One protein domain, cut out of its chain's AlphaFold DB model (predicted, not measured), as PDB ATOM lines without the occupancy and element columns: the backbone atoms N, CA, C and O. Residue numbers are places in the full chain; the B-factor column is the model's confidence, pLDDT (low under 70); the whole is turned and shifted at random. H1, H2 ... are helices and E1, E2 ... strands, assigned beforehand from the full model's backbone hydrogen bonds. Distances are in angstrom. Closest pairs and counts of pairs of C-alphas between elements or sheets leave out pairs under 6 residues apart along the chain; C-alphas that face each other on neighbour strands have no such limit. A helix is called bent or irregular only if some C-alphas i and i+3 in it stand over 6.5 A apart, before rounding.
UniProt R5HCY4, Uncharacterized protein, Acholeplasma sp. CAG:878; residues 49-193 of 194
ATOM      1  N   VAL A  49      -7.978   3.436  -1.309       97.25
ATOM      2  CA  VAL A  49      -7.296   3.838  -0.070       97.25
ATOM      3  C   VAL A  49      -5.876   3.286  -0.053       97.25
ATOM      4  O   VAL A  49      -5.662   2.119  -0.388       97.25
ATOM      5  N   TYR A  50      -4.922   4.127   0.326       98.19
ATOM      6  CA  TYR A  50      -3.524   3.768   0.519       98.19
ATOM      7  C   TYR A  50      -3.108   4.203   1.921       98.19
ATOM      8  O   TYR A  50      -3.372   5.347   2.293       98.19
ATOM      9  N   GLU A  51      -2.490   3.297   2.680       97.75
ATOM     10  CA  GLU A  51      -2.088   3.539   4.075       97.75
ATOM     11  C   GLU A  51      -0.650   3.071   4.306       97.75
ATOM     12  O   GLU A  51      -0.284   1.967   3.903       97.75
ATOM     13  N   LEU A  52       0.205   3.951   4.817       96.31
ATOM     14  CA  LEU A  52       1.581   3.628   5.179       96.31
ATOM     15  C   LEU A  52       1.668   3.820   6.673       96.31
ATOM     16  O   LEU A  52       1.355   4.908   7.138       96.31
ATOM     17  N   HIS A  53       2.090   2.776   7.372       96.38
ATOM     18  CA  HIS A  53       2.326   2.791   8.803       96.38
ATOM     19  C   HIS A  53       3.762   2.373   9.040       96.38
ATOM     20  O   HIS A  53       4.166   1.274   8.640       96.38
ATOM     21  N   TYR A  54       4.537   3.267   9.637       95.44
ATOM     22  CA  TYR A  54       5.962   3.076   9.834       95.44
ATOM     23  C   TYR A  54       6.376   3.494  11.231       95.44
ATOM     24  O   TYR A  54       6.122   4.623  11.643       95.44
ATOM     25  N   TYR A  55       7.066   2.613  11.948       95.25
ATOM     26  CA  TYR A  55       7.707   2.965  13.203       95.25
ATOM     27  C   TYR A  55       9.183   3.298  12.999       95.25
ATOM     28  O   TYR A  55      10.023   2.411  12.807       95.25
ATOM     29  N   ASP A  56       9.502   4.580  13.138       90.38
ATOM     30  CA  ASP A  56      10.873   5.061  13.175       90.38
ATOM     31  C   ASP A  56      11.469   4.801  14.567       90.38
ATOM     32  O   ASP A  56      11.113   5.426  15.570       90.38
ATOM     33  N   LYS A  57      12.408   3.855  14.636       88.19
ATOM     34  CA  LYS A  57      13.070   3.463  15.889       88.19
ATOM     35  C   LYS A  57      14.063   4.504  16.397       88.19
ATOM     36  O   LYS A  57      14.315   4.536  17.604       88.19
ATOM     37  N   ASP A  58      14.638   5.308  15.507       86.19
ATOM     38  CA  ASP A  58      15.649   6.305  15.860       86.19
ATOM     39  C   ASP A  58      14.991   7.523  16.512       86.19
ATOM     40  O   ASP A  58      15.510   8.073  17.489       86.19
ATOM     41  N   PHE A  59      13.810   7.898  16.022       82.56
ATOM     42  CA  PHE A  59      13.024   9.011  16.554       82.56
ATOM     43  C   PHE A  59      11.900   8.584  17.516       82.56
ATOM     44  O   PHE A  59      11.348   9.439  18.217       82.56
ATOM     45  N   LYS A  60      11.643   7.272  17.625       89.75
ATOM     46  CA  LYS A  60      10.651   6.632  18.508       89.75
ATOM     47  C   LYS A  60       9.249   7.183  18.300       89.75
ATOM     48  O   LYS A  60       8.573   7.613  19.242       89.75
ATOM     49  N   HIS A  61       8.827   7.182  17.045       91.62
ATOM     50  CA  HIS A  61       7.479   7.570  16.678       91.62
ATOM     51  C   HIS A  61       6.963   6.749  15.511       91.62
ATOM     52  O   HIS A  61       7.727   6.209  14.714       91.62
ATOM     53  N   THR A  62       5.644   6.658  15.431       92.19
ATOM     54  CA  THR A  62       4.963   6.134  14.255       92.19
ATOM     55  C   THR A  62       4.600   7.288  13.325       92.19
ATOM     56  O   THR A  62       4.047   8.288  13.785       92.19
ATOM     57  N   GLU A  63       4.935   7.147  12.044       91.94
ATOM     58  CA  GLU A  63       4.468   7.992  10.945       91.94
ATOM     59  C   GLU A  63       3.422   7.227  10.148       91.94
ATOM     60  O   GLU A  63       3.745   6.220   9.508       91.94
ATOM     61  N   ASP A  64       2.189   7.732  10.171       93.56
ATOM     62  CA  ASP A  64       1.108   7.174   9.375       93.56
ATOM     63  C   ASP A  64       0.623   8.165   8.323       93.56
ATOM     64  O   ASP A  64       0.438   9.355   8.594       93.56
ATOM     65  N   PHE A  65       0.351   7.651   7.128       91.00
ATOM     66  CA  PHE A  65      -0.203   8.411   6.013       91.00
ATOM     67  C   PHE A  65      -1.378   7.645   5.435       91.00
ATOM     68  O   PHE A  65      -1.217   6.497   5.033       91.00
ATOM     69  N   ILE A  66      -2.532   8.294   5.324       96.94
ATOM     70  CA  ILE A  66      -3.724   7.741   4.686       96.94
ATOM     71  C   ILE A  66      -4.121   8.672   3.549       96.94
ATOM     72  O   ILE A  66      -4.469   9.829   3.780       96.94
ATOM     73  N   VAL A  67      -4.111   8.168   2.317       97.88
ATOM     74  CA  VAL A  67      -4.552   8.926   1.139       97.88
ATOM     75  C   VAL A  67      -5.666   8.197   0.398       97.88
ATOM     76  O   VAL A  67      -5.639   6.977   0.215       97.88
ATOM     77  N   LYS A  68      -6.685   8.960  -0.007       97.75
ATOM     78  CA  LYS A  68      -7.917   8.444  -0.610       97.75
ATOM     79  C   LYS A  68      -8.180   9.089  -1.964       97.75
ATOM     80  O   LYS A  68      -8.047  10.307  -2.115       97.75
ATOM     81  N   TYR A  69      -8.658   8.280  -2.906       97.12
ATOM     82  CA  TYR A  69      -9.027   8.700  -4.258       97.12
ATOM     83  C   TYR A  69     -10.439   8.254  -4.618       97.12
ATOM     84  O   TYR A  69     -10.911   7.210  -4.159       97.12
ATOM     85  N   ASP A  70     -11.111   9.034  -5.463       94.56
ATOM     86  CA  ASP A  70     -12.354   8.592  -6.088       94.56
ATOM     87  C   ASP A  70     -12.091   7.530  -7.170       94.56
ATOM     88  O   ASP A  70     -10.958   7.253  -7.557       94.56
ATOM     89  N   LYS A  71     -13.164   6.947  -7.706       91.00
ATOM     90  CA  LYS A  71     -13.103   5.919  -8.759       91.00
ATOM     91  C   LYS A  71     -12.405   6.346 -10.060       91.00
ATOM     92  O   LYS A  71     -12.178   5.499 -10.920       91.00
ATOM     93  N   ASN A  72     -12.177   7.644 -10.258       92.19
ATOM     94  CA  ASN A  72     -11.491   8.187 -11.427       92.19
ATOM     95  C   ASN A  72     -10.022   8.526 -11.117       92.19
ATOM     96  O   ASN A  72      -9.368   9.135 -11.960       92.19
ATOM     97  N   GLY A  73      -9.526   8.183  -9.923       92.75
ATOM     98  CA  GLY A  73      -8.167   8.488  -9.483       92.75
ATOM     99  C   GLY A  73      -7.978   9.925  -8.995       92.75
ATOM    100  O   GLY A  73      -6.843  10.352  -8.786       92.75
ATOM    101  N   ASN A  74      -9.058  10.695  -8.798       94.94
ATOM    102  CA  ASN A  74      -8.928  12.056  -8.277       94.94
ATOM    103  C   ASN A  74      -8.700  12.020  -6.769       94.94
ATOM    104  O   ASN A  74      -9.446  11.352  -6.049       94.94
ATOM    105  N   PHE A  75      -7.729  12.802  -6.296       96.69
ATOM    106  CA  PHE A  75      -7.500  13.029  -4.875       96.69
ATOM    107  C   PHE A  75      -8.792  13.428  -4.151       96.69
ATOM    108  O   PHE A  75      -9.564  14.251  -4.654       96.69
ATOM    109  N   LYS A  76      -9.015  12.856  -2.963       96.25
ATOM    110  CA  LYS A  76     -10.147  13.171  -2.084       96.25
ATOM    111  C   LYS A  76      -9.709  13.639  -0.709       96.25
ATOM    112  O   LYS A  76     -10.274  14.608  -0.206       96.25
ATOM    113  N   GLU A  77      -8.747  12.955  -0.108       96.19
ATOM    114  CA  GLU A  77      -8.346  13.193   1.273       96.19
ATOM    115  C   GLU A  77      -6.918  12.707   1.509       96.19
ATOM    116  O   GLU A  77      -6.534  11.664   0.981       96.19
ATOM    117  N   LEU A  78      -6.174  13.461   2.315       95.94
ATOM    118  CA  LEU A  78      -4.902  13.071   2.911       95.94
ATOM    119  C   LEU A  78      -5.008  13.310   4.414       95.94
ATOM    120  O   LEU A  78      -5.385  14.404   4.838       95.94
ATOM    121  N   GLU A  79      -4.662  12.297   5.193       95.19
ATOM    122  CA  GLU A  79      -4.551  12.353   6.644       95.19
ATOM    123  C   GLU A  79      -3.169  11.842   7.059       95.19
ATOM    124  O   GLU A  79      -2.678  10.849   6.523       95.19
ATOM    125  N   MET A  80      -2.528  12.560   7.975       93.38
ATOM    126  CA  MET A  80      -1.191  12.272   8.480       93.38
ATOM    127  C   MET A  80      -1.233  12.185   9.999       93.38
ATOM    128  O   MET A  80      -1.839  13.043  10.650       93.38
ATOM    129  N   PHE A  81      -0.553  11.186  10.552       92.00
ATOM    130  CA  PHE A  81      -0.435  10.981  11.988       92.00
ATOM    131  C   PHE A  81       1.030  10.851  12.385       92.00
ATOM    132  O   PHE A  81       1.793  10.119  11.760       92.00
ATOM    133  N   TYR A  82       1.395  11.529  13.467       90.06
ATOM    134  CA  TYR A  82       2.680  11.349  14.128       90.06
ATOM    135  C   TYR A  82       2.433  11.011  15.593       90.06
ATOM    136  O   TYR A  82       2.014  11.881  16.362       90.06
ATOM    137  N   LEU A  83       2.683   9.757  15.969       91.56
ATOM    138  CA  LEU A  83       2.572   9.282  17.348       91.56
ATOM    139  C   LEU A  83       3.962   9.152  17.966       91.56
ATOM    140  O   LEU A  83       4.683   8.211  17.656       91.56
ATOM    141  N   TYR A  84       4.324  10.081  18.843       90.94
ATOM    142  CA  TYR A  84       5.607  10.107  19.541       90.94
ATOM    143  C   TYR A  84       5.510   9.429  20.911       90.94
ATOM    144  O   TYR A  84       4.951  10.013  21.842       90.94
ATOM    145  N   ASP A  85       6.134   8.260  21.060       89.00
ATOM    146  CA  ASP A  85       6.053   7.430  22.273       89.00
ATOM    147  C   ASP A  85       6.632   8.147  23.511       89.00
ATOM    148  O   ASP A  85       6.104   8.059  24.617       89.00
ATOM    149  N   GLU A  86       7.730   8.896  23.345       85.75
ATOM    150  CA  GLU A  86       8.450   9.528  24.468       85.75
ATOM    151  C   GLU A  86       8.046  10.983  24.734       85.75
ATOM    152  O   GLU A  86       8.601  11.641  25.622       85.75
ATOM    153  N   ARG A  87       7.096  11.525  23.966       82.06
ATOM    154  CA  ARG A  87       6.652  12.915  24.115       82.06
ATOM    155  C   ARG A  87       5.310  12.954  24.824       82.06
ATOM    156  O   ARG A  87       4.272  13.021  24.196       82.06
ATOM    157  N   THR A  88       5.340  12.970  26.148       83.56
ATOM    158  CA  THR A  88       4.139  13.130  26.989       83.56
ATOM    159  C   THR A  88       4.029  14.532  27.605       83.56
ATOM    160  O   THR A  88       3.172  14.800  28.442       83.56
ATOM    161  N   ASP A  89       4.915  15.449  27.206       82.94
ATOM    162  CA  ASP A  89       4.957  16.838  27.668       82.94
ATOM    163  C   ASP A  89       4.130  17.736  26.737       82.94
ATOM    164  O   ASP A  89       4.404  17.821  25.536       82.94
ATOM    165  N   SER A  90       3.158  18.461  27.298       82.31
ATOM    166  CA  SER A  90       2.254  19.341  26.550       82.31
ATOM    167  C   SER A  90       2.949  20.487  25.817       82.31
ATOM    168  O   SER A  90       2.360  21.059  24.904       82.31
ATOM    169  N   LYS A  91       4.217  20.807  26.112       79.69
ATOM    170  CA  LYS A  91       4.966  21.832  25.361       79.69
ATOM    171  C   LYS A  91       5.130  21.512  23.871       79.69
ATOM    172  O   LYS A  91       5.314  22.429  23.075       79.69
ATOM    173  N   TYR A  92       5.121  20.229  23.504       76.69
ATOM    174  CA  TYR A  92       5.243  19.763  22.116       76.69
ATOM    175  C   TYR A  92       3.885  19.640  21.417       76.69
ATOM    176  O   TYR A  92       3.826  19.480  20.198       76.69
ATOM    177  N   CYS A  93       2.816  19.766  22.196       77.94
ATOM    178  CA  CYS A  93       1.427  19.771  21.788       77.94
ATOM    179  C   CYS A  93       0.733  21.014  22.360       77.94
ATOM    180  O   CYS A  93      -0.250  20.895  23.095       77.94
ATOM    181  N   PRO A  94       1.303  22.217  22.165       69.06
ATOM    182  CA  PRO A  94       0.904  23.342  22.977       69.06
ATOM    183  C   PRO A  94      -0.520  23.736  22.598       69.06
ATOM    184  O   PRO A  94      -0.855  23.939  21.430       69.06
ATOM    185  N   GLU A  95      -1.359  23.825  23.621       63.69
ATOM    186  CA  GLU A  95      -2.782  24.111  23.507       63.69
ATOM    187  C   GLU A  95      -3.059  25.355  22.657       63.69
ATOM    188  O   GLU A  95      -4.012  25.384  21.906       63.69
ATOM    189  N   ASN A  96      -2.205  26.375  22.669       59.38
ATOM    190  CA  ASN A  96      -2.396  27.571  21.844       59.38
ATOM    191  C   ASN A  96      -2.066  27.387  20.347       59.38
ATOM    192  O   ASN A  96      -2.396  28.274  19.565       59.38
ATOM    193  N   LEU A  97      -1.398  26.298  19.953       61.00
ATOM    194  CA  LEU A  97      -1.206  25.934  18.543       61.00
ATOM    195  C   LEU A  97      -2.299  24.988  18.035       61.00
ATOM    196  O   LEU A  97      -2.481  24.899  16.832       61.00
ATOM    197  N   TYR A  98      -3.011  24.287  18.925       60.56
ATOM    198  CA  TYR A  98      -3.965  23.239  18.537       60.56
ATOM    199  C   TYR A  98      -5.352  23.349  19.209       60.56
ATOM    200  O   TYR A  98      -6.200  22.488  18.977       60.56
ATOM    201  N   ASN A  99      -5.622  24.392  20.010       51.22
ATOM    202  CA  ASN A  99      -6.945  24.667  20.581       51.22
ATOM    203  C   ASN A  99      -7.845  25.417  19.598       51.22
ATOM    204  O   ASN A  99      -7.465  26.326  18.857       51.22
ATOM    205  N   THR A 100      -9.100  25.017  19.693       46.16
ATOM    206  CA  THR A 100     -10.223  25.116  18.765       46.16
ATOM    207  C   THR A 100     -10.768  26.511  18.460       46.16
ATOM    208  O   THR A 100     -11.721  26.603  17.691       46.16
ATOM    209  N   GLU A 101     -10.199  27.588  19.004       49.53
ATOM    210  CA  GLU A 101     -10.695  28.950  18.743       49.53
ATOM    211  C   GLU A 101      -9.839  29.748  17.741       49.53
ATOM    212  O   GLU A 101     -10.400  30.604  17.070       49.53
ATOM    213  N   ASP A 102      -8.553  29.414  17.530       43.12
ATOM    214  CA  ASP A 102      -7.652  30.204  16.657       43.12
ATOM    215  C   ASP A 102      -6.711  29.381  15.738       43.12
ATOM    216  O   ASP A 102      -5.897  29.961  15.019       43.12
ATOM    217  N   TYR A 103      -6.822  28.044  15.696       46.38
ATOM    218  CA  TYR A 103      -6.053  27.190  14.761       46.38
ATOM    219  C   TYR A 103      -6.916  26.157  14.019       46.38
ATOM    220  O   TYR A 103      -6.466  25.092  13.608       46.38
ATOM    221  N   VAL A 104      -8.191  26.478  13.794       47.31
ATOM    222  CA  VAL A 104      -8.778  26.081  12.513       47.31
ATOM    223  C   VAL A 104      -8.204  27.084  11.526       47.31
ATOM    224  O   VAL A 104      -8.410  28.284  11.704       47.31
ATOM    225  N   ASP A 105      -7.478  26.642  10.503       49.88
ATOM    226  CA  ASP A 105      -7.239  27.504   9.348       49.88
ATOM    227  C   ASP A 105      -8.601  27.749   8.671       49.88
ATOM    228  O   ASP A 105      -9.003  27.066   7.730       49.88
ATOM    229  N   LEU A 106      -9.365  28.707   9.214       47.22
ATOM    230  CA  LEU A 106     -10.701  29.131   8.778       47.22
ATOM    231  C   LEU A 106     -10.684  29.715   7.353       47.22
ATOM    232  O   LEU A 106     -11.727  30.121   6.840       47.22
ATOM    233  N   THR A 107      -9.514  29.765   6.710       54.38
ATOM    234  CA  THR A 107      -9.350  30.182   5.319       54.38
ATOM    235  C   THR A 107      -9.756  29.075   4.343       54.38
ATOM    236  O   THR A 107     -10.288  29.382   3.274       54.38
ATOM    237  N   TYR A 108      -9.548  27.797   4.695       67.50
ATOM    238  CA  TYR A 108      -9.711  26.674   3.765       67.50
ATOM    239  C   TYR A 108     -10.597  25.564   4.350       67.50
ATOM    240  O   TYR A 108     -10.125  24.723   5.118       67.50
ATOM    241  N   PRO A 109     -11.887  25.511   3.966       74.62
ATOM    242  CA  PRO A 109     -12.772  24.407   4.325       74.62
ATOM    243  C   PRO A 109     -12.137  23.045   4.009       74.62
ATOM    244  O   PRO A 109     -11.661  22.823   2.895       74.62
ATOM    245  N   GLY A 110     -12.134  22.139   4.991       80.25
ATOM    246  CA  GLY A 110     -11.608  20.778   4.844       80.25
ATOM    247  C   GLY A 110     -10.167  20.557   5.314       80.25
ATOM    248  O   GLY A 110      -9.705  19.421   5.233       80.25
ATOM    249  N   VAL A 111      -9.478  21.585   5.826       85.50
ATOM    250  CA  VAL A 111      -8.205  21.422   6.555       85.50
ATOM    251  C   VAL A 111      -8.467  21.348   8.054       85.50
ATOM    252  O   VAL A 111      -9.232  22.149   8.595       85.50
ATOM    253  N   SER A 112      -7.822  20.410   8.740       82.44
ATOM    254  CA  SER A 112      -7.848  20.339  10.202       82.44
ATOM    255  C   SER A 112      -6.536  19.805  10.748       82.44
ATOM    256  O   SER A 112      -5.928  18.925  10.143       82.44
ATOM    257  N   ALA A 113      -6.151  20.278  11.926       82.62
ATOM    258  CA  ALA A 113      -5.086  19.684  12.707       82.62
ATOM    259  C   ALA A 113      -5.510  19.591  14.169       82.62
ATOM    260  O   ALA A 113      -6.227  20.455  14.676       82.62
ATOM    261  N   SER A 114      -5.064  18.546  14.843       81.75
ATOM    262  CA  SER A 114      -5.261  18.369  16.274       81.75
ATOM    263  C   SER A 114      -4.031  17.730  16.867       81.75
ATOM    264  O   SER A 114      -3.358  16.935  16.214       81.75
ATOM    265  N   CYS A 115      -3.775  18.027  18.127       85.19
ATOM    266  CA  CYS A 115      -2.737  17.351  18.861       85.19
ATOM    267  C   CYS A 115      -3.282  16.933  20.227       85.19
ATOM    268  O   CYS A 115      -3.940  17.721  20.907       85.19
ATOM    269  N   THR A 116      -3.025  15.687  20.616       87.56
ATOM    270  CA  THR A 116      -3.440  15.131  21.908       87.56
ATOM    271  C   THR A 116      -2.254  14.519  22.632       87.56
ATOM    272  O   THR A 116      -1.431  13.845  22.013       87.56
ATOM    273  N   VAL A 117      -2.199  14.707  23.948       89.44
ATOM    274  CA  VAL A 117      -1.181  14.115  24.824       89.44
ATOM    275  C   VAL A 117      -1.851  13.133  25.776       89.44
ATOM    276  O   VAL A 117      -2.845  13.477  26.420       89.44
ATOM    277  N   SER A 118      -1.312  11.923  25.872       89.62
ATOM    278  CA  SER A 118      -1.784  10.862  26.764       89.62
ATOM    279  C   SER A 118      -0.602  10.119  27.401       89.62
ATOM    280  O   SER A 118       0.560  10.470  27.193       89.62
ATOM    281  N   GLU A 119      -0.885   9.085  28.197       89.12
ATOM    282  CA  GLU A 119       0.153   8.178  28.711       89.12
ATOM    283  C   GLU A 119       0.826   7.357  27.598       89.12
ATOM    284  O   GLU A 119       1.940   6.876  27.787       89.12
ATOM    285  N   GLU A 120       0.171   7.221  26.442       85.44
ATOM    286  CA  GLU A 120       0.668   6.482  25.275       85.44
ATOM    287  C   GLU A 120       1.590   7.335  24.386       85.44
ATOM    288  O   GLU A 120       2.206   6.810  23.462       85.44
ATOM    289  N   GLY A 121       1.707   8.638  24.668       91.19
ATOM    290  CA  GLY A 121       2.566   9.563  23.937       91.19
ATOM    291  C   GLY A 121       1.840  10.829  23.494       91.19
ATOM    292  O   GLY A 121       0.823  11.237  24.062       91.19
ATOM    293  N   GLN A 122       2.373  11.456  22.450       91.00
ATOM    294  CA  GLN A 122       1.755  12.597  21.783       91.00
ATOM    295  C   GLN A 122       1.367  12.214  20.366       91.00
ATOM    296  O   GLN A 122       2.225  11.820  19.579       91.00
ATOM    297  N   LEU A 123       0.102  12.434  20.029       89.81
ATOM    298  CA  LEU A 123      -0.445  12.230  18.697       89.81
ATOM    299  C   LEU A 123      -0.728  13.581  18.045       89.81
ATOM    300  O   LEU A 123      -1.590  14.321  18.514       89.81
ATOM    301  N   LEU A 124      -0.017  13.883  16.961       88.12
ATOM    302  CA  LEU A 124      -0.374  14.947  16.026       88.12
ATOM    303  C   LEU A 124      -1.154  14.332  14.866       88.12
ATOM    304  O   LEU A 124      -0.687  13.372  14.259       88.12
ATOM    305  N   THR A 125      -2.296  14.918  14.533       88.19
ATOM    306  CA  THR A 125      -3.096  14.567  13.359       88.19
ATOM    307  C   THR A 125      -3.259  15.800  12.491       88.19
ATOM    308  O   THR A 125      -3.613  16.867  12.996       88.19
ATOM    309  N   ALA A 126      -3.030  15.657  11.192       88.19
ATOM    310  CA  ALA A 126      -3.271  16.692  10.199       88.19
ATOM    311  C   ALA A 126      -4.052  16.107   9.022       88.19
ATOM    312  O   ALA A 126      -3.837  14.963   8.633       88.19
ATOM    313  N   LYS A 127      -4.963  16.891   8.450       89.88
ATOM    314  CA  LYS A 127      -5.848  16.453   7.372       89.88
ATOM    315  C   LYS A 127      -6.109  17.567   6.373       89.88
ATOM    316  O   LYS A 127      -6.314  18.714   6.765       89.88
ATOM    317  N   MET A 128      -6.201  17.195   5.099       91.31
ATOM    318  CA  MET A 128      -6.704  18.034   4.011       91.31
ATOM    319  C   MET A 128      -7.613  17.242   3.067       91.31
ATOM    320  O   MET A 128      -7.521  16.018   2.958       91.31
ATOM    321  N   THR A 129      -8.474  17.953   2.343       93.19
ATOM    322  CA  THR A 129      -9.389  17.380   1.342       93.19
ATOM    323  C   THR A 129      -9.230  18.036  -0.022       93.19
ATOM    324  O   THR A 129      -8.633  19.106  -0.160       93.19
ATOM    325  N   ASP A 130      -9.814  17.444  -1.058       94.19
ATOM    326  CA  ASP A 130      -9.842  18.045  -2.393       94.19
ATOM    327  C   ASP A 130     -10.518  19.424  -2.429       94.19
ATOM    328  O   ASP A 130     -10.158  20.272  -3.245       94.19
ATOM    329  N   GLU A 131     -11.478  19.674  -1.538       91.81
ATOM    330  CA  GLU A 131     -12.104  20.986  -1.375       91.81
ATOM    331  C   GLU A 131     -11.102  22.032  -0.867       91.81
ATOM    332  O   GLU A 131     -11.011  23.120  -1.439       91.81
ATOM    333  N   SER A 132     -10.286  21.690   0.132       88.88
ATOM    334  CA  SER A 132      -9.244  22.597   0.629       88.88
ATOM    335  C   SER A 132      -8.205  22.948  -0.443       88.88
ATOM    336  O   SER A 132      -7.831  24.113  -0.597       88.88
ATOM    337  N   VAL A 133      -7.819  21.969  -1.272       89.94
ATOM    338  CA  VAL A 133      -6.911  22.177  -2.413       89.94
ATOM    339  C   VAL A 133      -7.524  23.135  -3.429       89.94
ATOM    340  O   VAL A 133      -6.872  24.094  -3.846       89.94
ATOM    341  N   LYS A 134      -8.794  22.918  -3.803       90.56
ATOM    342  CA  LYS A 134      -9.530  23.791  -4.735       90.56
ATOM    343  C   LYS A 134      -9.628  25.224  -4.220       90.56
ATOM    344  O   LYS A 134      -9.538  26.156  -5.017       90.56
ATOM    345  N   ASN A 135      -9.768  25.394  -2.908       86.38
ATOM    346  CA  ASN A 135      -9.810  26.709  -2.278       86.38
ATOM    347  C   ASN A 135      -8.433  27.387  -2.198       86.38
ATOM    348  O   ASN A 135      -8.379  28.592  -1.984       86.38
ATOM    349  N   GLY A 136      -7.336  26.674  -2.474       84.94
ATOM    350  CA  GLY A 136      -6.002  27.256  -2.634       84.94
ATOM    351  C   GLY A 136      -5.038  27.003  -1.478       84.94
ATOM    352  O   GLY A 136      -3.997  27.655  -1.461       84.94
ATOM    353  N   TYR A 137      -5.341  26.059  -0.579       83.00
ATOM    354  CA  TYR A 137      -4.517  25.722   0.590       83.00
ATOM    355  C   TYR A 137      -3.019  25.587   0.265       83.00
ATOM    356  O   TYR A 137      -2.177  26.249   0.857       83.00
ATOM    357  N   LEU A 138      -2.684  24.826  -0.781       83.00
ATOM    358  CA  LEU A 138      -1.296  24.527  -1.164       83.00
ATOM    359  C   LEU A 138      -0.505  25.728  -1.717       83.00
ATOM    360  O   LEU A 138       0.701  25.621  -1.957       83.00
ATOM    361  N   LYS A 139      -1.170  26.853  -1.993       76.62
ATOM    362  CA  LYS A 139      -0.540  28.082  -2.502       76.62
ATOM    363  C   LYS A 139      -0.192  29.068  -1.386       76.62
ATOM    364  O   LYS A 139       0.474  30.055  -1.681       76.62
ATOM    365  N   ASP A 140      -0.660  28.825  -0.163       67.50
ATOM    366  CA  ASP A 140      -0.311  29.616   1.015       67.50
ATOM    367  C   ASP A 140       0.993  29.071   1.629       67.50
ATOM    368  O   ASP A 140       1.235  27.863   1.652       67.50
ATOM    369  N   ASP A 141       1.852  29.956   2.129       63.50
ATOM    370  CA  ASP A 141       3.149  29.596   2.726       63.50
ATOM    371  C   ASP A 141       2.997  29.083   4.178       63.50
ATOM    372  O   ASP A 141       3.980  28.752   4.844       63.50
ATOM    373  N   LYS A 142       1.758  29.008   4.685       57.78
ATOM    374  CA  LYS A 142       1.414  28.596   6.058       57.78
ATOM    375  C   LYS A 142       1.477  27.090   6.317       57.78
ATOM    376  O   LYS A 142       1.509  26.689   7.477       57.78
ATOM    377  N   ASP A 143       1.553  26.256   5.280       57.69
ATOM    378  CA  ASP A 143       1.577  24.789   5.422       57.69
ATOM    379  C   ASP A 143       2.897  24.234   6.001       57.69
ATOM    380  O   ASP A 143       3.068  23.033   6.196       57.69
ATOM    381  N   PHE A 144       3.860  25.102   6.319       53.41
ATOM    382  CA  PHE A 144       5.159  24.678   6.837       53.41
ATOM    383  C   PHE A 144       5.065  23.818   8.112       53.41
ATOM    384  O   PHE A 144       5.955  23.014   8.363       53.41
ATOM    385  N   MET A 145       4.002  23.958   8.915       61.06
ATOM    386  CA  MET A 145       3.872  23.206  10.171       61.06
ATOM    387  C   MET A 145       3.118  21.878  10.059       61.06
ATOM    388  O   MET A 145       3.332  21.015  10.905       61.06
ATOM    389  N   LEU A 146       2.239  21.701   9.066       72.88
ATOM    390  CA  LEU A 146       1.410  20.490   8.955       72.88
ATOM    391  C   LEU A 146       1.990  19.458   7.988       72.88
ATOM    392  O   LEU A 146       1.559  18.309   7.996       72.88
ATOM    393  N   MET A 147       2.975  19.859   7.180       79.12
ATOM    394  CA  MET A 147       3.662  19.020   6.195       79.12
ATOM    395  C   MET A 147       2.753  18.426   5.104       79.12
ATOM    396  O   MET A 147       3.219  17.645   4.273       79.12
ATOM    397  N   LEU A 148       1.483  18.838   5.055       86.69
ATOM    398  CA  LEU A 148       0.463  18.260   4.185       86.69
ATOM    399  C   LEU A 148       0.794  18.478   2.705       86.69
ATOM    400  O   LEU A 148       0.655  17.551   1.916       86.69
ATOM    401  N   LYS A 149       1.313  19.649   2.320       85.62
ATOM    402  CA  LYS A 149       1.777  19.946   0.954       85.62
ATOM    403  C   LYS A 149       2.931  19.066   0.512       85.62
ATOM    404  O   LYS A 149       2.932  18.631  -0.632       85.62
ATOM    405  N   TYR A 150       3.891  18.790   1.395       85.56
ATOM    406  CA  TYR A 150       5.031  17.943   1.040       85.56
ATOM    407  C   TYR A 150       4.577  16.518   0.733       85.56
ATOM    408  O   TYR A 150       5.002  15.944  -0.264       85.56
ATOM    409  N   ALA A 151       3.674  15.973   1.550       90.50
ATOM    410  CA  ALA A 151       3.066  14.679   1.269       90.50
ATOM    411  C   ALA A 151       2.153  14.739   0.032       90.50
ATOM    412  O   ALA A 151       2.200  13.847  -0.808       90.50
ATOM    413  N   TYR A 152       1.360  15.800  -0.130       92.12
ATOM    414  CA  TYR A 152       0.465  15.958  -1.274       92.12
ATOM    415  C   TYR A 152       1.207  15.989  -2.614       92.12
ATOM    416  O   TYR A 152       0.752  15.355  -3.555       92.12
ATOM    417  N   ASP A 153       2.349  16.668  -2.727       91.62
ATOM    418  CA  ASP A 153       3.092  16.751  -3.995       91.62
ATOM    419  C   ASP A 153       3.553  15.363  -4.504       91.62
ATOM    420  O   ASP A 153       3.623  15.122  -5.719       91.62
ATOM    421  N   GLU A 154       3.792  14.431  -3.578       92.88
ATOM    422  CA  GLU A 154       4.125  13.026  -3.844       92.88
ATOM    423  C   GLU A 154       2.878  12.134  -4.024       92.88
ATOM    424  O   GLU A 154       2.992  11.016  -4.523       92.88
ATOM    425  N   LEU A 155       1.686  12.609  -3.641       95.31
ATOM    426  CA  LEU A 155       0.447  11.825  -3.514       95.31
ATOM    427  C   LEU A 155      -0.779  12.513  -4.158       95.31
ATOM    428  O   LEU A 155      -1.920  12.249  -3.789       95.31
ATOM    429  N   ASP A 156      -0.585  13.434  -5.099       93.81
ATOM    430  CA  ASP A 156      -1.681  14.214  -5.700       93.81
ATOM    431  C   ASP A 156      -2.526  13.400  -6.697       93.81
ATOM    432  O   ASP A 156      -3.681  13.753  -6.964       93.81
ATOM    433  N   THR A 157      -1.981  12.299  -7.223       95.31
ATOM    434  CA  THR A 157      -2.690  11.339  -8.079       95.31
ATOM    435  C   THR A 157      -2.544   9.906  -7.583       95.31
ATOM    436  O   THR A 157      -1.554   9.534  -6.945       95.31
ATOM    437  N   GLU A 158      -3.520   9.065  -7.938       96.50
ATOM    438  CA  GLU A 158      -3.506   7.647  -7.573       96.50
ATOM    439  C   GLU A 158      -2.273   6.921  -8.144       96.50
ATOM    440  O   GLU A 158      -1.716   6.040  -7.487       96.50
ATOM    441  N   GLU A 159      -1.796   7.295  -9.337       96.50
ATOM    442  CA  GLU A 159      -0.568   6.731  -9.907       96.50
ATOM    443  C   GLU A 159       0.672   7.083  -9.086       96.50
ATOM    444  O   GLU A 159       1.519   6.209  -8.875       96.50
ATOM    445  N   LYS A 160       0.784   8.331  -8.610       96.19
ATOM    446  CA  LYS A 160       1.909   8.722  -7.758       96.19
ATOM    447  C   LYS A 160       1.860   8.006  -6.414       96.19
ATOM    448  O   LYS A 160       2.869   7.417  -6.031       96.19
ATOM    449  N   ALA A 161       0.696   7.935  -5.763       96.88
ATOM    450  CA  ALA A 161       0.555   7.147  -4.538       96.88
ATOM    451  C   ALA A 161       0.892   5.677  -4.761       96.88
ATOM    452  O   ALA A 161       1.657   5.103  -3.996       96.88
ATOM    453  N   LYS A 162       0.416   5.060  -5.845       96.44
ATOM    454  CA  LYS A 162       0.811   3.686  -6.157       96.44
ATOM    455  C   LYS A 162       2.335   3.545  -6.239       96.44
ATOM    456  O   LYS A 162       2.889   2.675  -5.576       96.44
ATOM    457  N   SER A 163       3.004   4.423  -6.986       97.31
ATOM    458  CA  SER A 163       4.463   4.393  -7.120       97.31
ATOM    459  C   SER A 163       5.187   4.630  -5.791       97.31
ATOM    460  O   SER A 163       6.204   3.987  -5.536       97.31
ATOM    461  N   TYR A 164       4.700   5.555  -4.965       96.62
ATOM    462  CA  TYR A 164       5.289   5.878  -3.667       96.62
ATOM    463  C   TYR A 164       5.197   4.685  -2.709       96.62
ATOM    464  O   TYR A 164       6.192   4.290  -2.105       96.62
ATOM    465  N   PHE A 165       4.023   4.058  -2.626       96.81
ATOM    466  CA  PHE A 165       3.756   2.957  -1.703       96.81
ATOM    467  C   PHE A 165       4.424   1.648  -2.143       96.81
ATOM    468  O   PHE A 165       4.956   0.923  -1.307       96.81
ATOM    469  N   GLU A 166       4.469   1.363  -3.449       96.88
ATOM    470  CA  GLU A 166       5.242   0.229  -3.981       96.88
ATOM    471  C   GLU A 166       6.743   0.400  -3.707       96.88
ATOM    472  O   GLU A 166       7.420  -0.562  -3.349       96.88
ATOM    473  N   LYS A 167       7.270   1.629  -3.806       96.81
ATOM    474  CA  LYS A 167       8.660   1.914  -3.437       96.81
ATOM    475  C   LYS A 167       8.899   1.724  -1.935       96.81
ATOM    476  O   LYS A 167       9.883   1.091  -1.573       96.81
ATOM    477  N   ALA A 168       8.005   2.226  -1.082       95.25
ATOM    478  CA  ALA A 168       8.110   2.046   0.367       95.25
ATOM    479  C   ALA A 168       8.139   0.560   0.759       95.25
ATOM    480  O   ALA A 168       8.923   0.161   1.615       95.25
ATOM    481  N   LEU A 169       7.354  -0.275   0.073       96.06
ATOM    482  CA  LEU A 169       7.350  -1.724   0.269       96.06
ATOM    483  C   LEU A 169       8.707  -2.366  -0.068       96.06
ATOM    484  O   LEU A 169       9.219  -3.185   0.696       96.06
ATOM    485  N   GLU A 170       9.324  -1.969  -1.181       97.25
ATOM    486  CA  GLU A 170      10.671  -2.425  -1.549       97.25
ATOM    487  C   GLU A 170      11.748  -1.924  -0.574       97.25
ATOM    488  O   GLU A 170      12.677  -2.666  -0.237       97.25
ATOM    489  N   ASP A 171      11.621  -0.690  -0.086       95.88
ATOM    490  CA  ASP A 171      12.536  -0.124   0.906       95.88
ATOM    491  C   ASP A 171      12.415  -0.878   2.247       95.88
ATOM    492  O   ASP A 171      13.432  -1.323   2.784       95.88
ATOM    493  N   PHE A 172      11.197  -1.172   2.724       95.12
ATOM    494  CA  PHE A 172      10.968  -1.983   3.930       95.12
ATOM    495  C   PHE A 172      11.567  -3.386   3.812       95.12
ATOM    496  O   PHE A 172      12.206  -3.878   4.748       95.12
ATOM    497  N   LYS A 173      11.435  -4.014   2.638       95.69
ATOM    498  CA  LYS A 173      12.069  -5.300   2.329       95.69
ATOM    499  C   LYS A 173      13.586  -5.227   2.423       95.69
ATOM    500  O   LYS A 173      14.224  -6.083   3.040       95.69
ATOM    501  N   LYS A 174      14.174  -4.217   1.788       96.75
ATOM    502  CA  LYS A 174      15.624  -4.022   1.713       96.75
ATOM    503  C   LYS A 174      16.229  -3.714   3.080       96.75
ATOM    504  O   LYS A 174      17.333  -4.172   3.373       96.75
ATOM    505  N   GLU A 175      15.512  -2.957   3.898       94.44
ATOM    506  CA  GLU A 175      15.907  -2.585   5.255       94.44
ATOM    507  C   GLU A 175      15.563  -3.657   6.295       94.44
ATOM    508  O   GLU A 175      15.946  -3.538   7.460       94.44
ATOM    509  N   ASN A 176      14.912  -4.748   5.871       94.38
ATOM    510  CA  ASN A 176      14.490  -5.848   6.732       94.38
ATOM    511  C   ASN A 176      13.614  -5.354   7.902       94.38
ATOM    512  O   ASN A 176      13.767  -5.786   9.050       94.38
ATOM    513  N   ILE A 177      12.708  -4.421   7.594       93.69
ATOM    514  CA  ILE A 177      11.665  -3.963   8.508       93.69
ATOM    515  C   ILE A 177      10.681  -5.115   8.705       93.69
ATOM    516  O   ILE A 177      10.221  -5.728   7.741       93.69
ATOM    517  N   ALA A 178      10.392  -5.439   9.964       94.00
ATOM    518  CA  ALA A 178       9.440  -6.486  10.298       94.00
ATOM    519  C   ALA A 178       8.017  -6.003  10.005       94.00
ATOM    520  O   ALA A 178       7.663  -4.898  10.399       94.00
ATOM    521  N   GLU A 179       7.208  -6.833   9.348       95.75
ATOM    522  CA  GLU A 179       5.773  -6.582   9.227       95.75
ATOM    523  C   GLU A 179       5.099  -6.876  10.577       95.75
ATOM    524  O   GLU A 179       5.142  -8.009  11.070       95.75
ATOM    525  N   ASP A 180       4.491  -5.862  11.190       94.81
ATOM    526  CA  ASP A 180       3.819  -5.963  12.488       94.81
ATOM    527  C   ASP A 180       2.650  -4.963  12.599       94.81
ATOM    528  O   ASP A 180       2.139  -4.466  11.595       94.81
ATOM    529  N   GLU A 181       2.155  -4.728  13.813       92.69
ATOM    530  CA  GLU A 181       1.032  -3.818  14.075       92.69
ATOM    531  C   GLU A 181       1.380  -2.328  13.932       92.69
ATOM    532  O   GLU A 181       0.471  -1.511  13.821       92.69
ATOM    533  N   ARG A 182       2.671  -1.970  13.912       92.25
ATOM    534  CA  ARG A 182       3.162  -0.596  13.711       92.25
ATOM    535  C   ARG A 182       3.828  -0.391  12.351       92.25
ATOM    536  O   ARG A 182       4.088   0.746  11.978       92.25
ATOM    537  N   ASN A 183       4.129  -1.478  11.643       95.88
ATOM    538  CA  ASN A 183       4.815  -1.479  10.358       95.88
ATOM    539  C   ASN A 183       4.004  -2.285   9.339       95.88
ATOM    540  O   ASN A 183       4.115  -3.513   9.269       95.88
ATOM    541  N   TYR A 184       3.179  -1.604   8.547       96.44
ATOM    542  CA  TYR A 184       2.399  -2.225   7.478       96.44
ATOM    543  C   TYR A 184       2.025  -1.222   6.389       96.44
ATOM    544  O   TYR A 184       1.981  -0.015   6.606       96.44
ATOM    545  N   ILE A 185       1.749  -1.744   5.193       97.12
ATOM    546  CA  ILE A 185       1.354  -0.952   4.031       97.12
ATOM    547  C   ILE A 185       0.037  -1.507   3.483       97.12
ATOM    548  O   ILE A 185      -0.140  -2.720   3.366       97.12
ATOM    549  N   ILE A 186      -0.888  -0.618   3.135       97.00
ATOM    550  CA  ILE A 186      -2.140  -0.907   2.440       97.00
ATOM    551  C   ILE A 186      -2.088  -0.248   1.062       97.00
ATOM    552  O   ILE A 186      -1.855   0.953   0.939       97.00
ATOM    553  N   ILE A 187      -2.336  -1.036   0.015       96.25
ATOM    554  CA  ILE A 187      -2.396  -0.582  -1.377       96.25
ATOM    555  C   ILE A 187      -3.791  -0.899  -1.909       96.25
ATOM    556  O   ILE A 187      -4.190  -2.058  -1.979       96.25
ATOM    557  N   LYS A 188      -4.548   0.137  -2.290       94.88
ATOM    558  CA  LYS A 188      -5.947   0.020  -2.752       94.88
ATOM    559  C   LYS A 188      -6.857  -0.753  -1.778       94.88
ATOM    560  O   LYS A 188      -7.740  -1.497  -2.201       94.88
ATOM    561  N   GLY A 189      -6.671  -0.543  -0.477       93.75
ATOM    562  CA  GLY A 189      -7.468  -1.174   0.579       93.75
ATOM    563  C   GLY A 189      -7.081  -2.620   0.906       93.75
ATOM    564  O   GLY A 189      -7.777  -3.261   1.690       93.75
ATOM    565  N   GLU A 190      -5.994  -3.139   0.334       95.31
ATOM    566  CA  GLU A 190      -5.471  -4.472   0.634       95.31
ATOM    567  C   GLU A 190      -4.102  -4.373   1.313       95.31
ATOM    568  O   GLU A 190      -3.231  -3.629   0.858       95.31
ATOM    569  N   LYS A 191      -3.906  -5.124   2.405       95.75
ATOM    570  CA  LYS A 191      -2.611  -5.198   3.091       95.75
ATOM    571  C   LYS A 191      -1.583  -5.844   2.162       95.75
ATOM    572  O   LYS A 191      -1.810  -6.948   1.665       95.75
ATOM    573  N   ALA A 192      -0.467  -5.162   1.952       95.06
ATOM    574  CA  ALA A 192       0.645  -5.637   1.150       95.06
ATOM    575  C   ALA A 192       1.769  -6.157   2.060       95.06
ATOM    576  O   ALA A 192       2.088  -5.540   3.075       95.06
ATOM    577  N   SER A 193       2.361  -7.286   1.674       92.06
ATOM    578  CA  SER A 193       3.472  -7.937   2.383       92.06
ATOM    579  C   SER A 193       4.750  -7.901   1.544       92.06
ATOM    580  O   SER A 193       4.668  -7.840   0.312       92.06
TER     581      SER A 193
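This is residues 49 to 193 of the 194 residues of an uncharacterized protein of Acholeplasma sp. CAG:878 (UniProt R5HCY4). One wide, twisted sheet of seven strands makes a wall; the long helix H5 and the shorter H4 lie over one of its faces and meet in a corner, and no named helix lies over the opposite face. H1 only grazes the sheet, H2 stands at the sheet's level beside the strands, and H3 is not on it. The printed part has 145 residues with five named helices and seven named strands, in the order E1 E2 E3 H1 E4 E5 H2 H3 H4 H5 E6 E7, and the sheet is antiparallel, in the order E4 E5 E3 E2 E1 E6 E7. The class is mixed, helices and strands; the whole is compact, with a radius of gyration of the C-alphas of 15.8 A, and only just flat, spanning 43 by 40 by 22 A.

The sheet holds, strand beside strand, E4, residues 112 to 118, E5, 121 to 129, E3, 75 to 84, E2, 61 to 69, E1, 49 to 56, E6, 184 to 187, and E7, 190 to 192. E1, E2 and E3 form a meander, each strand the antiparallel neighbour of the one before. Within hydrogen-bond range are N 125 and O 114 of the hairpin E4 and E5, N 80 and O 126, N 66 and O 79, N 63 and O 54, N 186 and O 51, and N 192 and O 185 of the hairpin E6 and E7, each 2.8 A. H5, residues 158 to 174, is over E1 and E6 at a height over the sheet of 9.1 A, along the strands only just, at 27 degrees to E6 on the local plane; its closest C-alphas to E6 are Phe 165 and Ile 187, 7.1 A. H4, residues 148 to 155, is on the same face, over E3 at a height of 9.2 A, and H4 and H5 touch only at the corner, about perpendicular at 89 degrees, the C-alphas of Leu 155 and Ala 161 being 4.8 A apart. E3, H1, residues 95 to 98, and E4 form a split strand-helix-strand unit, two strands running the same way with E5 between them, its crossover right-handed. The closest C-alphas of H2, residues 130 to 135, and E3 are Asp 130 and Lys 76, 4.9 A. H3, residues 141 to 145, is irregular, with C-alphas 142 and 145 7.2 A apart; it is close to H4 but not clearly touching. Every O i to N i+4 pair is within hydrogen-bond range in H2 and H5, 3 of 4 in H4 and 0 of 1 in H3, where 0 of 2 O i to N i+3 pairs are; H1 is too short for an O i to N i+4 pair.

E1 begins at C-alpha 49 (-7.296, 3.838, -0.070). E3 is 27.9 A long, E2 and E5 26.7 A each, and H5 24.3 A, ending at C-alpha 174 (15.624, -4.022, 1.713).

The C-alphas farthest apart, Glu 101 and Lys 174, are 45.5 A apart. The printed part has no cut; H1 to E4 is a long link, residues 99 to 111. Mean pLDDT of the printed part is 86.1, and residues 94 to 108 and 140 to 145 are under 70.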